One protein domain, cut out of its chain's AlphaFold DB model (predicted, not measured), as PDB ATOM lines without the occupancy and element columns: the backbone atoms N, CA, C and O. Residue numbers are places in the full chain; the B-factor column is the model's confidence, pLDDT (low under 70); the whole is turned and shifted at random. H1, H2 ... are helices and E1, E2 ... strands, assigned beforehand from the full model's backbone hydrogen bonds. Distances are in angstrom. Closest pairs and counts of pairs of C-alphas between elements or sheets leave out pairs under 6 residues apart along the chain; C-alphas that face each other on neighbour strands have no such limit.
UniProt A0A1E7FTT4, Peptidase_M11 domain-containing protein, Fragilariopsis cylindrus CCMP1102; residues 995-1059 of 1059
ATOM      1  N   GLU A 995      -0.093 -37.247  87.198       82.19
ATOM      2  CA  GLU A 995      -1.278 -36.495  87.637       82.19
ATOM      3  C   GLU A 995      -1.003 -35.567  88.834       82.19
ATOM      4  O   GLU A 995      -1.726 -34.593  89.038       82.19
ATOM      5  N   ASP A 996       0.064 -35.797  89.601       80.62
ATOM      6  CA  ASP A 996       0.427 -35.076  90.823       80.62
ATOM      7  C   ASP A 996       1.400 -33.891  90.563       80.62
ATOM      8  O   ASP A 996       1.562 -32.996  91.398       80.62
ATOM      9  N   PHE A 997       2.024 -33.801  89.376       87.69
ATOM     10  CA  PHE A 997       3.028 -32.767  89.082       87.69
ATOM     11  C   PHE A 997       2.458 -31.342  89.069       87.69
ATOM     12  O   PHE A 997       1.599 -31.015  88.247       87.69
ATOM     13  N   ARG A 998       2.975 -30.429  89.906       87.75
ATOM     14  CA  ARG A 998       2.579 -29.002  89.910       87.75
ATOM     15  C   ARG A 998       3.792 -28.071  89.935       87.75
ATOM     16  O   ARG A 998       4.319 -27.744  90.999       87.75
ATOM     17  N   HIS A 999       4.211 -27.561  88.774       83.62
ATOM     18  CA  HIS A 999       5.368 -26.656  88.679       83.62
ATOM     19  C   HIS A 999       5.204 -25.405  89.571       83.62
ATOM     20  O   HIS A 999       4.304 -24.587  89.354       83.62
ATOM     21  N   LYS A1000       6.113 -25.230  90.544       79.50
ATOM     22  CA  LYS A1000       6.048 -24.229  91.628       79.50
ATOM     23  C   LYS A1000       4.736 -24.261  92.441       79.50
ATOM     24  O   LYS A1000       4.201 -23.201  92.761       79.50
ATOM     25  N   LYS A1001       4.206 -25.453  92.749       76.44
ATOM     26  CA  LYS A1001       2.982 -25.668  93.556       76.44
ATOM     27  C   LYS A1001       1.754 -24.868  93.066       76.44
ATOM     28  O   LYS A1001       0.949 -24.410  93.868       76.44
ATOM     29  N   LYS A1002       1.602 -24.662  91.746       76.25
ATOM     30  CA  LYS A1002       0.424 -23.992  91.153       76.25
ATOM     31  C   LYS A1002      -0.476 -24.989  90.420       76.25
ATOM     32  O   LYS A1002      -0.049 -25.581  89.433       76.25
ATOM     33  N   ASN A1003      -1.735 -25.099  90.850       74.56
ATOM     34  CA  ASN A1003      -2.676 -26.156  90.439       74.56
ATOM     35  C   ASN A1003      -2.854 -26.287  88.911       74.56
ATOM     36  O   ASN A1003      -2.936 -27.396  88.403       74.56
ATOM     37  N   LYS A1004      -2.826 -25.177  88.157       74.12
ATOM     38  CA  LYS A1004      -2.946 -25.168  86.681       74.12
ATOM     39  C   LYS A1004      -1.615 -25.391  85.920       74.12
ATOM     40  O   LYS A1004      -1.502 -24.969  84.772       74.12
ATOM     41  N   ARG A1005      -0.580 -25.975  86.546       86.19
ATOM     42  CA  ARG A1005       0.751 -26.219  85.934       86.19
ATOM     43  C   ARG A1005       1.186 -27.692  85.983       86.19
ATOM     44  O   ARG A1005       2.232 -28.009  86.551       86.19
ATOM     45  N   THR A1006       0.360 -28.543  85.382       89.88
ATOM     46  CA  THR A1006       0.558 -29.991  85.178       89.88
ATOM     47  C   THR A1006       1.520 -30.310  84.024       89.88
ATOM     48  O   THR A1006       1.995 -29.395  83.342       89.88
ATOM     49  N   CYS A1007       1.780 -31.596  83.760       89.31
ATOM     50  CA  CYS A1007       2.543 -32.039  82.587       89.31
ATOM     51  C   CYS A1007       1.877 -31.587  81.267       89.31
ATOM     52  O   CYS A1007       2.517 -30.931  80.450       89.31
ATOM     53  N   SER A1008       0.548 -31.702  81.128       86.69
ATOM     54  CA  SER A1008      -0.191 -31.130  79.978       86.69
ATOM     55  C   SER A1008       0.018 -29.609  79.798       86.69
ATOM     56  O   SER A1008       0.128 -29.103  78.675       86.69
ATOM     57  N   TRP A1009       0.152 -28.838  80.890       92.44
ATOM     58  CA  TRP A1009       0.536 -27.418  80.800       92.44
ATOM     59  C   TRP A1009       1.983 -27.230  80.322       92.44
ATOM     60  O   TRP A1009       2.262 -26.243  79.635       92.44
ATOM     61  N   LEU A1010       2.896 -28.138  80.673       88.00
ATOM     62  CA  LEU A1010       4.290 -28.143  80.229       88.00
ATOM     63  C   LEU A1010       4.410 -28.516  78.741       88.00
ATOM     64  O   LEU A1010       5.159 -27.849  78.028       88.00
ATOM     65  N   MET A1011       3.611 -29.471  78.251       83.44
ATOM     66  CA  MET A1011       3.482 -29.795  76.823       83.44
ATOM     67  C   MET A1011       3.027 -28.603  75.985       83.44
ATOM     68  O   MET A1011       3.632 -28.309  74.954       83.44
ATOM     69  N   LYS A1012       2.061 -27.820  76.485       85.50
ATOM     70  CA  LYS A1012       1.581 -26.559  75.879       85.50
ATOM     71  C   LYS A1012       2.593 -25.398  76.003       85.50
ATOM     72  O   LYS A1012       2.215 -24.260  76.299       85.50
ATOM     73  N   LYS A1013       3.893 -25.669  75.858       87.44
ATOM     74  CA  LYS A1013       5.004 -24.701  75.807       87.44
ATOM     75  C   LYS A1013       5.881 -25.018  74.603       87.44
ATOM     76  O   LYS A1013       6.132 -26.184  74.321       87.44
ATOM     77  N   ASN A1014       6.378 -23.972  73.938       84.38
ATOM     78  CA  ASN A1014       7.303 -24.143  72.824       84.38
ATOM     79  C   ASN A1014       8.595 -24.845  73.269       84.38
ATOM     80  O   ASN A1014       9.023 -24.734  74.424       84.38
ATOM     81  N   GLU A1015       9.199 -25.577  72.337       82.88
ATOM     82  CA  GLU A1015      10.230 -26.578  72.611       82.88
ATOM     83  C   GLU A1015      11.393 -26.014  73.444       82.88
ATOM     84  O   GLU A1015      11.693 -26.524  74.523       82.88
ATOM     85  N   LYS A1016      11.949 -24.857  73.053       83.94
ATOM     86  CA  LYS A1016      13.045 -24.164  73.759       83.94
ATOM     87  C   LYS A1016      12.722 -23.833  75.231       83.94
ATOM     88  O   LYS A1016      13.611 -23.889  76.084       83.94
ATOM     89  N   LYS A1017      11.457 -23.536  75.575       84.19
ATOM     90  CA  LYS A1017      11.015 -23.363  76.977       84.19
ATOM     91  C   LYS A1017      10.749 -24.708  77.660       84.19
ATOM     92  O   LYS A1017      11.135 -24.855  78.820       84.19
ATOM     93  N   ARG A1018      10.167 -25.691  76.962       87.94
ATOM     94  CA  ARG A1018       9.936 -27.062  77.462       87.94
ATOM     95  C   ARG A1018      11.278 -27.724  77.857       87.94
ATOM     96  O   ARG A1018      11.439 -28.129  79.009       87.94
ATOM     97  N   LYS A1019      12.312 -27.638  77.004       86.31
ATOM     98  CA  LYS A1019      13.692 -28.164  77.193       86.31
ATOM     99  C   LYS A1019      14.421 -27.544  78.390       86.31
ATOM    100  O   LYS A1019      15.127 -28.245  79.114       86.31
ATOM    101  N   LYS A1020      14.188 -26.254  78.672       90.62
ATOM    102  CA  LYS A1020      14.725 -25.555  79.860       90.62
ATOM    103  C   LYS A1020      13.931 -25.818  81.152       90.62
ATOM    104  O   LYS A1020      14.440 -25.533  82.236       90.62
ATOM    105  N   LEU A1021      12.703 -26.336  81.063       87.19
ATOM    106  CA  LEU A1021      11.861 -26.674  82.218       87.19
ATOM    107  C   LEU A1021      12.025 -28.141  82.642       87.19
ATOM    108  O   LEU A1021      12.252 -28.381  83.824       87.19
ATOM    109  N   CYS A1022      12.009 -29.085  81.696       89.88
ATOM    110  CA  CYS A1022      12.194 -30.521  81.946       89.88
ATOM    111  C   CYS A1022      13.525 -30.853  82.645       89.88
ATOM    112  O   CYS A1022      13.569 -31.705  83.528       89.88
ATOM    113  N   LYS A1023      14.607 -30.125  82.324       86.62
ATOM    114  CA  LYS A1023      15.926 -30.279  82.969       86.62
ATOM    115  C   LYS A1023      16.006 -29.763  84.423       86.62
ATOM    116  O   LYS A1023      17.053 -29.914  85.047       86.62
ATOM    117  N   LYS A1024      14.973 -29.114  84.983       88.62
ATOM    118  CA  LYS A1024      15.033 -28.570  86.357       88.62
ATOM    119  C   LYS A1024      14.658 -29.610  87.407       88.62
ATOM    120  O   LYS A1024      13.731 -30.381  87.199       88.62
ATOM    121  N   LYS A1025      15.311 -29.547  88.571       85.75
ATOM    122  CA  LYS A1025      14.864 -30.224  89.798       85.75
ATOM    123  C   LYS A1025      13.841 -29.371  90.554       85.75
ATOM    124  O   LYS A1025      13.959 -28.144  90.583       85.75
ATOM    125  N   GLN A1026      12.851 -30.011  91.167       82.81
ATOM    126  CA  GLN A1026      11.908 -29.418  92.122       82.81
ATOM    127  C   GLN A1026      11.801 -30.325  93.354       82.81
ATOM    128  O   GLN A1026      12.259 -31.461  93.311       82.81
ATOM    129  N   LYS A1027      11.258 -29.804  94.461       79.44
ATOM    130  CA  LYS A1027      10.915 -30.638  95.618       79.44
ATOM    131  C   LYS A1027       9.555 -31.299  95.398       79.44
ATOM    132  O   LYS A1027       8.630 -30.614  94.954       79.44
ATOM    133  N   ASP A1028       9.477 -32.584  95.712       77.88
ATOM    134  CA  ASP A1028       8.249 -33.373  95.842       77.88
ATOM    135  C   ASP A1028       7.467 -32.993  97.126       77.88
ATOM    136  O   ASP A1028       7.590 -31.868  97.637       77.88
ATOM    137  N   LYS A1029       6.607 -33.896  97.614       67.12
ATOM    138  CA  LYS A1029       5.826 -33.705  98.847       67.12
ATOM    139  C   LYS A1029       6.718 -33.820 100.095       67.12
ATOM    140  O   LYS A1029       6.582 -32.996 100.998       67.12
ATOM    141  N   ASP A1030       7.679 -34.739 100.074       74.75
ATOM    142  CA  ASP A1030       8.522 -35.155 101.208       74.75
ATOM    143  C   ASP A1030       9.834 -34.350 101.330       74.75
ATOM    144  O   ASP A1030      10.450 -34.256 102.390       74.75
ATOM    145  N   GLY A1031      10.237 -33.673 100.255       73.81
ATOM    146  CA  GLY A1031      11.339 -32.720 100.194       73.81
ATOM    147  C   GLY A1031      12.512 -33.092  99.274       73.81
ATOM    148  O   GLY A1031      13.480 -32.316  99.237       73.81
ATOM    149  N   ASN A1032      12.451 -34.200  98.535       78.31
ATOM    150  CA  ASN A1032      13.504 -34.709  97.651       78.31
ATOM    151  C   ASN A1032      13.572 -33.937  96.327       78.31
ATOM    152  O   ASN A1032      12.566 -33.485  95.786       78.31
ATOM    153  N   LYS A1033      14.781 -33.764  95.775       82.25
ATOM    154  CA  LYS A1033      15.026 -32.951  94.566       82.25
ATOM    155  C   LYS A1033      14.942 -33.785  93.276       82.25
ATOM    156  O   LYS A1033      15.969 -34.033  92.634       82.25
ATOM    157  N   ILE A1034      13.732 -34.175  92.893       83.56
ATOM    158  CA  ILE A1034      13.420 -34.950  91.678       83.56
ATOM    159  C   ILE A1034      13.382 -34.018  90.441       83.56
ATOM    160  O   ILE A1034      13.092 -32.821  90.568       83.56
ATOM    161  N   ARG A1035      13.751 -34.494  89.243       88.38
ATOM    162  CA  ARG A1035      13.727 -33.720  87.982       88.38
ATOM    163  C   ARG A1035      12.318 -33.677  87.386       88.38
ATOM    164  O   ARG A1035      11.532 -34.602  87.518       88.38
ATOM    165  N   VAL A1036      12.001 -32.602  86.667       86.75
ATOM    166  CA  VAL A1036      10.675 -32.422  86.044       86.75
ATOM    167  C   VAL A1036      10.364 -33.494  84.995       86.75
ATOM    168  O   VAL A1036       9.195 -33.807  84.819       86.75
ATOM    169  N   TYR A1037      11.366 -34.080  84.335       88.50
ATOM    170  CA  TYR A1037      11.130 -35.193  83.410       88.50
ATOM    171  C   TYR A1037      10.856 -36.541  84.096       88.50
ATOM    172  O   TYR A1037      10.248 -37.391  83.470       88.50
ATOM    173  N   GLU A1038      11.263 -36.733  85.355       87.25
ATOM    174  CA  GLU A1038      10.922 -37.932  86.150       87.25
ATOM    175  C   GLU A1038       9.458 -37.857  86.640       87.25
ATOM    176  O   GLU A1038       8.839 -38.865  86.934       87.25
ATOM    177  N   TRP A1039       8.878 -36.649  86.686       85.62
ATOM    178  CA  TRP A1039       7.457 -36.413  86.984       85.62
ATOM    179  C   TRP A1039       6.569 -36.354  85.741       85.62
ATOM    180  O   TRP A1039       5.355 -36.474  85.842       85.62
ATOM    181  N   CYS A1040       7.164 -36.075  84.587       90.06
ATOM    182  CA  CYS A1040       6.462 -35.866  83.329       90.06
ATOM    183  C   CYS A1040       7.202 -36.590  82.186       90.06
ATOM    184  O   CYS A1040       7.717 -35.910  81.283       90.06
ATOM    185  N   PRO A1041       7.352 -37.930  82.259       85.88
ATOM    186  CA  PRO A1041       8.152 -38.700  81.311       85.88
ATOM    187  C   PRO A1041       7.645 -38.542  79.875       85.88
ATOM    188  O   PRO A1041       8.448 -38.230  79.000       85.88
ATOM    189  N   THR A1042       6.335 -38.619  79.627       84.81
ATOM    190  CA  THR A1042       5.745 -38.446  78.286       84.81
ATOM    191  C   THR A1042       5.886 -37.003  77.785       84.81
ATOM    192  O   THR A1042       6.414 -36.752  76.697       84.81
ATOM    193  N   SER A1043       5.488 -36.012  78.592       86.31
ATOM    194  CA  SER A1043       5.527 -34.587  78.217       86.31
ATOM    195  C   SER A1043       6.939 -34.072  77.926       86.31
ATOM    196  O   SER A1043       7.124 -33.211  77.058       86.31
ATOM    197  N   CYS A1044       7.941 -34.558  78.660       87.94
ATOM    198  CA  CYS A1044       9.345 -34.237  78.420       87.94
ATOM    199  C   CYS A1044       9.997 -35.181  77.389       87.94
ATOM    200  O   CYS A1044      10.958 -34.790  76.718       87.94
ATOM    201  N   GLY A1045       9.432 -36.372  77.192       81.56
ATOM    202  CA  GLY A1045       9.844 -37.358  76.204       81.56
ATOM    203  C   GLY A1045       9.827 -36.826  74.777       81.56
ATOM    204  O   GLY A1045      10.812 -36.968  74.053       81.56
ATOM    205  N   THR A1046       8.782 -36.065  74.434       79.56
ATOM    206  CA  THR A1046       8.617 -35.340  73.152       79.56
ATOM    207  C   THR A1046       9.697 -34.293  72.834       79.56
ATOM    208  O   THR A1046       9.618 -33.613  71.815       79.56
ATOM    209  N   ILE A1047      10.656 -34.075  73.739       80.88
ATOM    210  CA  ILE A1047      11.822 -33.195  73.559       80.88
ATOM    211  C   ILE A1047      13.102 -33.825  74.131       80.88
ATOM    212  O   ILE A1047      14.050 -33.128  74.529       80.88
ATOM    213  N   CYS A1048      13.118 -35.156  74.176       81.50
ATOM    214  CA  CYS A1048      14.301 -35.968  74.409       81.50
ATOM    215  C   CYS A1048      14.847 -35.917  75.838       81.50
ATOM    216  O   CYS A1048      16.049 -36.109  76.039       81.50
ATOM    217  N   LYS A1049      14.010 -35.623  76.844       78.25
ATOM    218  CA  LYS A1049      14.405 -35.596  78.264       78.25
ATOM    219  C   LYS A1049      13.412 -36.397  79.104       78.25
ATOM    220  O   LYS A1049      12.222 -36.154  79.021       78.25
ATOM    221  N   GLY A1050      13.919 -37.302  79.929       74.19
ATOM    222  CA  GLY A1050      13.142 -38.416  80.470       74.19
ATOM    223  C   GLY A1050      13.864 -39.723  80.170       74.19
ATOM    224  O   GLY A1050      14.830 -39.726  79.398       74.19
ATOM    225  N   SER A1051      13.382 -40.797  80.774       72.25
ATOM    226  CA  SER A1051      13.573 -42.175  80.327       72.25
ATOM    227  C   SER A1051      12.770 -42.414  79.048       72.25
ATOM    228  O   SER A1051      13.357 -42.668  77.999       72.25
ATOM    229  N   CYS A1052      11.463 -42.139  79.094       75.75
ATOM    230  CA  CYS A1052      10.514 -42.237  77.976       75.75
ATOM    231  C   CYS A1052      10.677 -41.139  76.903       75.75
ATOM    232  O   CYS A1052       9.738 -40.414  76.573       75.75
ATOM    233  N   LYS A1053      11.888 -40.970  76.367       72.94
ATOM    234  CA  LYS A1053      12.148 -40.150  75.175       72.94
ATOM    235  C   LYS A1053      11.400 -40.752  73.980       72.94
ATOM    236  O   LYS A1053      11.346 -41.969  73.851       72.94
ATOM    237  N   ALA A1054      10.884 -39.913  73.084       59.09
ATOM    238  CA  ALA A1054      10.434 -40.397  71.776       59.09
ATOM    239  C   ALA A1054      11.616 -41.035  71.014       59.09
ATOM    240  O   ALA A1054      12.753 -40.614  71.208       59.09
ATOM    241  N   SER A1055      11.376 -42.010  70.136       53.22
ATOM    242  CA  SER A1055      12.439 -42.686  69.364       53.22
ATOM    243  C   SER A1055      13.278 -41.720  68.512       53.22
ATOM    244  O   SER A1055      14.487 -41.886  68.391       53.22
ATOM    245  N   THR A1056      12.674 -40.628  68.035       50.09
ATOM    246  CA  THR A1056      13.294 -39.529  67.266       50.09
ATOM    247  C   THR A1056      14.315 -38.672  68.040       50.09
ATOM    248  O   THR A1056      14.671 -37.578  67.603       50.09
ATOM    249  N   CYS A1057      14.779 -39.129  69.205       50.34
ATOM    250  CA  CYS A1057      15.585 -38.349  70.146       50.34
ATOM    251  C   CYS A1057      17.054 -38.746  70.283       50.34
ATOM    252  O   CYS A1057      17.760 -38.101  71.066       50.34
ATOM    253  N   ASN A1058      17.489 -39.775  69.561       46.53
ATOM    254  CA  ASN A1058      18.889 -40.161  69.453       46.53
ATOM    255  C   ASN A1058      19.381 -39.832  68.030       46.53
ATOM    256  O   ASN A1058      19.361 -40.675  67.139       46.53
ATOM    257  N   LYS A1059      19.768 -38.567  67.858       36.53
ATOM    258  CA  LYS A1059      20.812 -38.064  66.961       36.53
ATOM    259  C   LYS A1059      21.645 -37.088  67.800       36.53
ATOM    260  O   LYS A1059      21.034 -36.458  68.704       36.53
TER     261      LYS A1059
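Overview. This is residues 995 to 1059 of the 1059 residues of the protein "Peptidase_M11 domain-containing protein" of Fragilariopsis cylindrus CCMP1102 (UniProt A0A1E7FTT4). Four short helices, H1 to H4, cluster as a small core, with the hairpin of strands E1 and E2 at one end and the chain's last residues running out to the other end. A loop of residues 995 to 1006 precedes H1. The printed part has 65 residues, with four named helices and two named strands in the order H1, H2, E1, E2, H3, H4; the sheet is E1 - E2, antiparallel. The class is mixed, helices and strands, though under half of the residues are in named elements. The whole is compact, with a radius of gyration of the C-alphas of 11.3 A, yet elongated in outline, 36 by 22 by 19 A.

Along the chain. After residues 995 to 1006, H1 takes residues 1007 to 1011, 6.3 A long, from C-alpha 1007 at (2.543, -32.039, 82.587). H2, residues 1015 to 1022, spans 10.3 A. E1, residues 1025 to 1027, spans 7.0 A and E2, residues 1033 to 1035, 6.8 A. H3 is residues 1036 to 1039, 5.2 A. H4, residues 1041 to 1045, spans 5.5 A and ends at C-alpha 1045 (9.844, -37.358, 76.204).

Arrangement. H1 touches H4, the closest C-alphas being Met 1011 and Ser 1043, 5.4 A apart. H2 only just touches H4, with 3 pairs of C-alphas within 8 A, the closest Cys 1022 and Cys 1044, 5.9 A. H3 and H4 touch only at the corner, closest at C-alphas 1037 and 1044, 5.4 A. In the hairpin E1 and E2, N 1026 and O 1034 are 2.9 A apart, within hydrogen-bond range. E1 and H4 are apart. In H1 and H4 every O i to N i+4 pair is within range, in H2 3 of 4; H3 is too short for one.

Size, cuts and confidence. The C-alphas farthest apart, Asp 1030 and Lys 1059, are 36.5 A apart. The printed part has no cut, and no link between named elements is long. The mean pLDDT of the printed part is 79.9; residue 1029 and residues 1054 to 1059 are under 70.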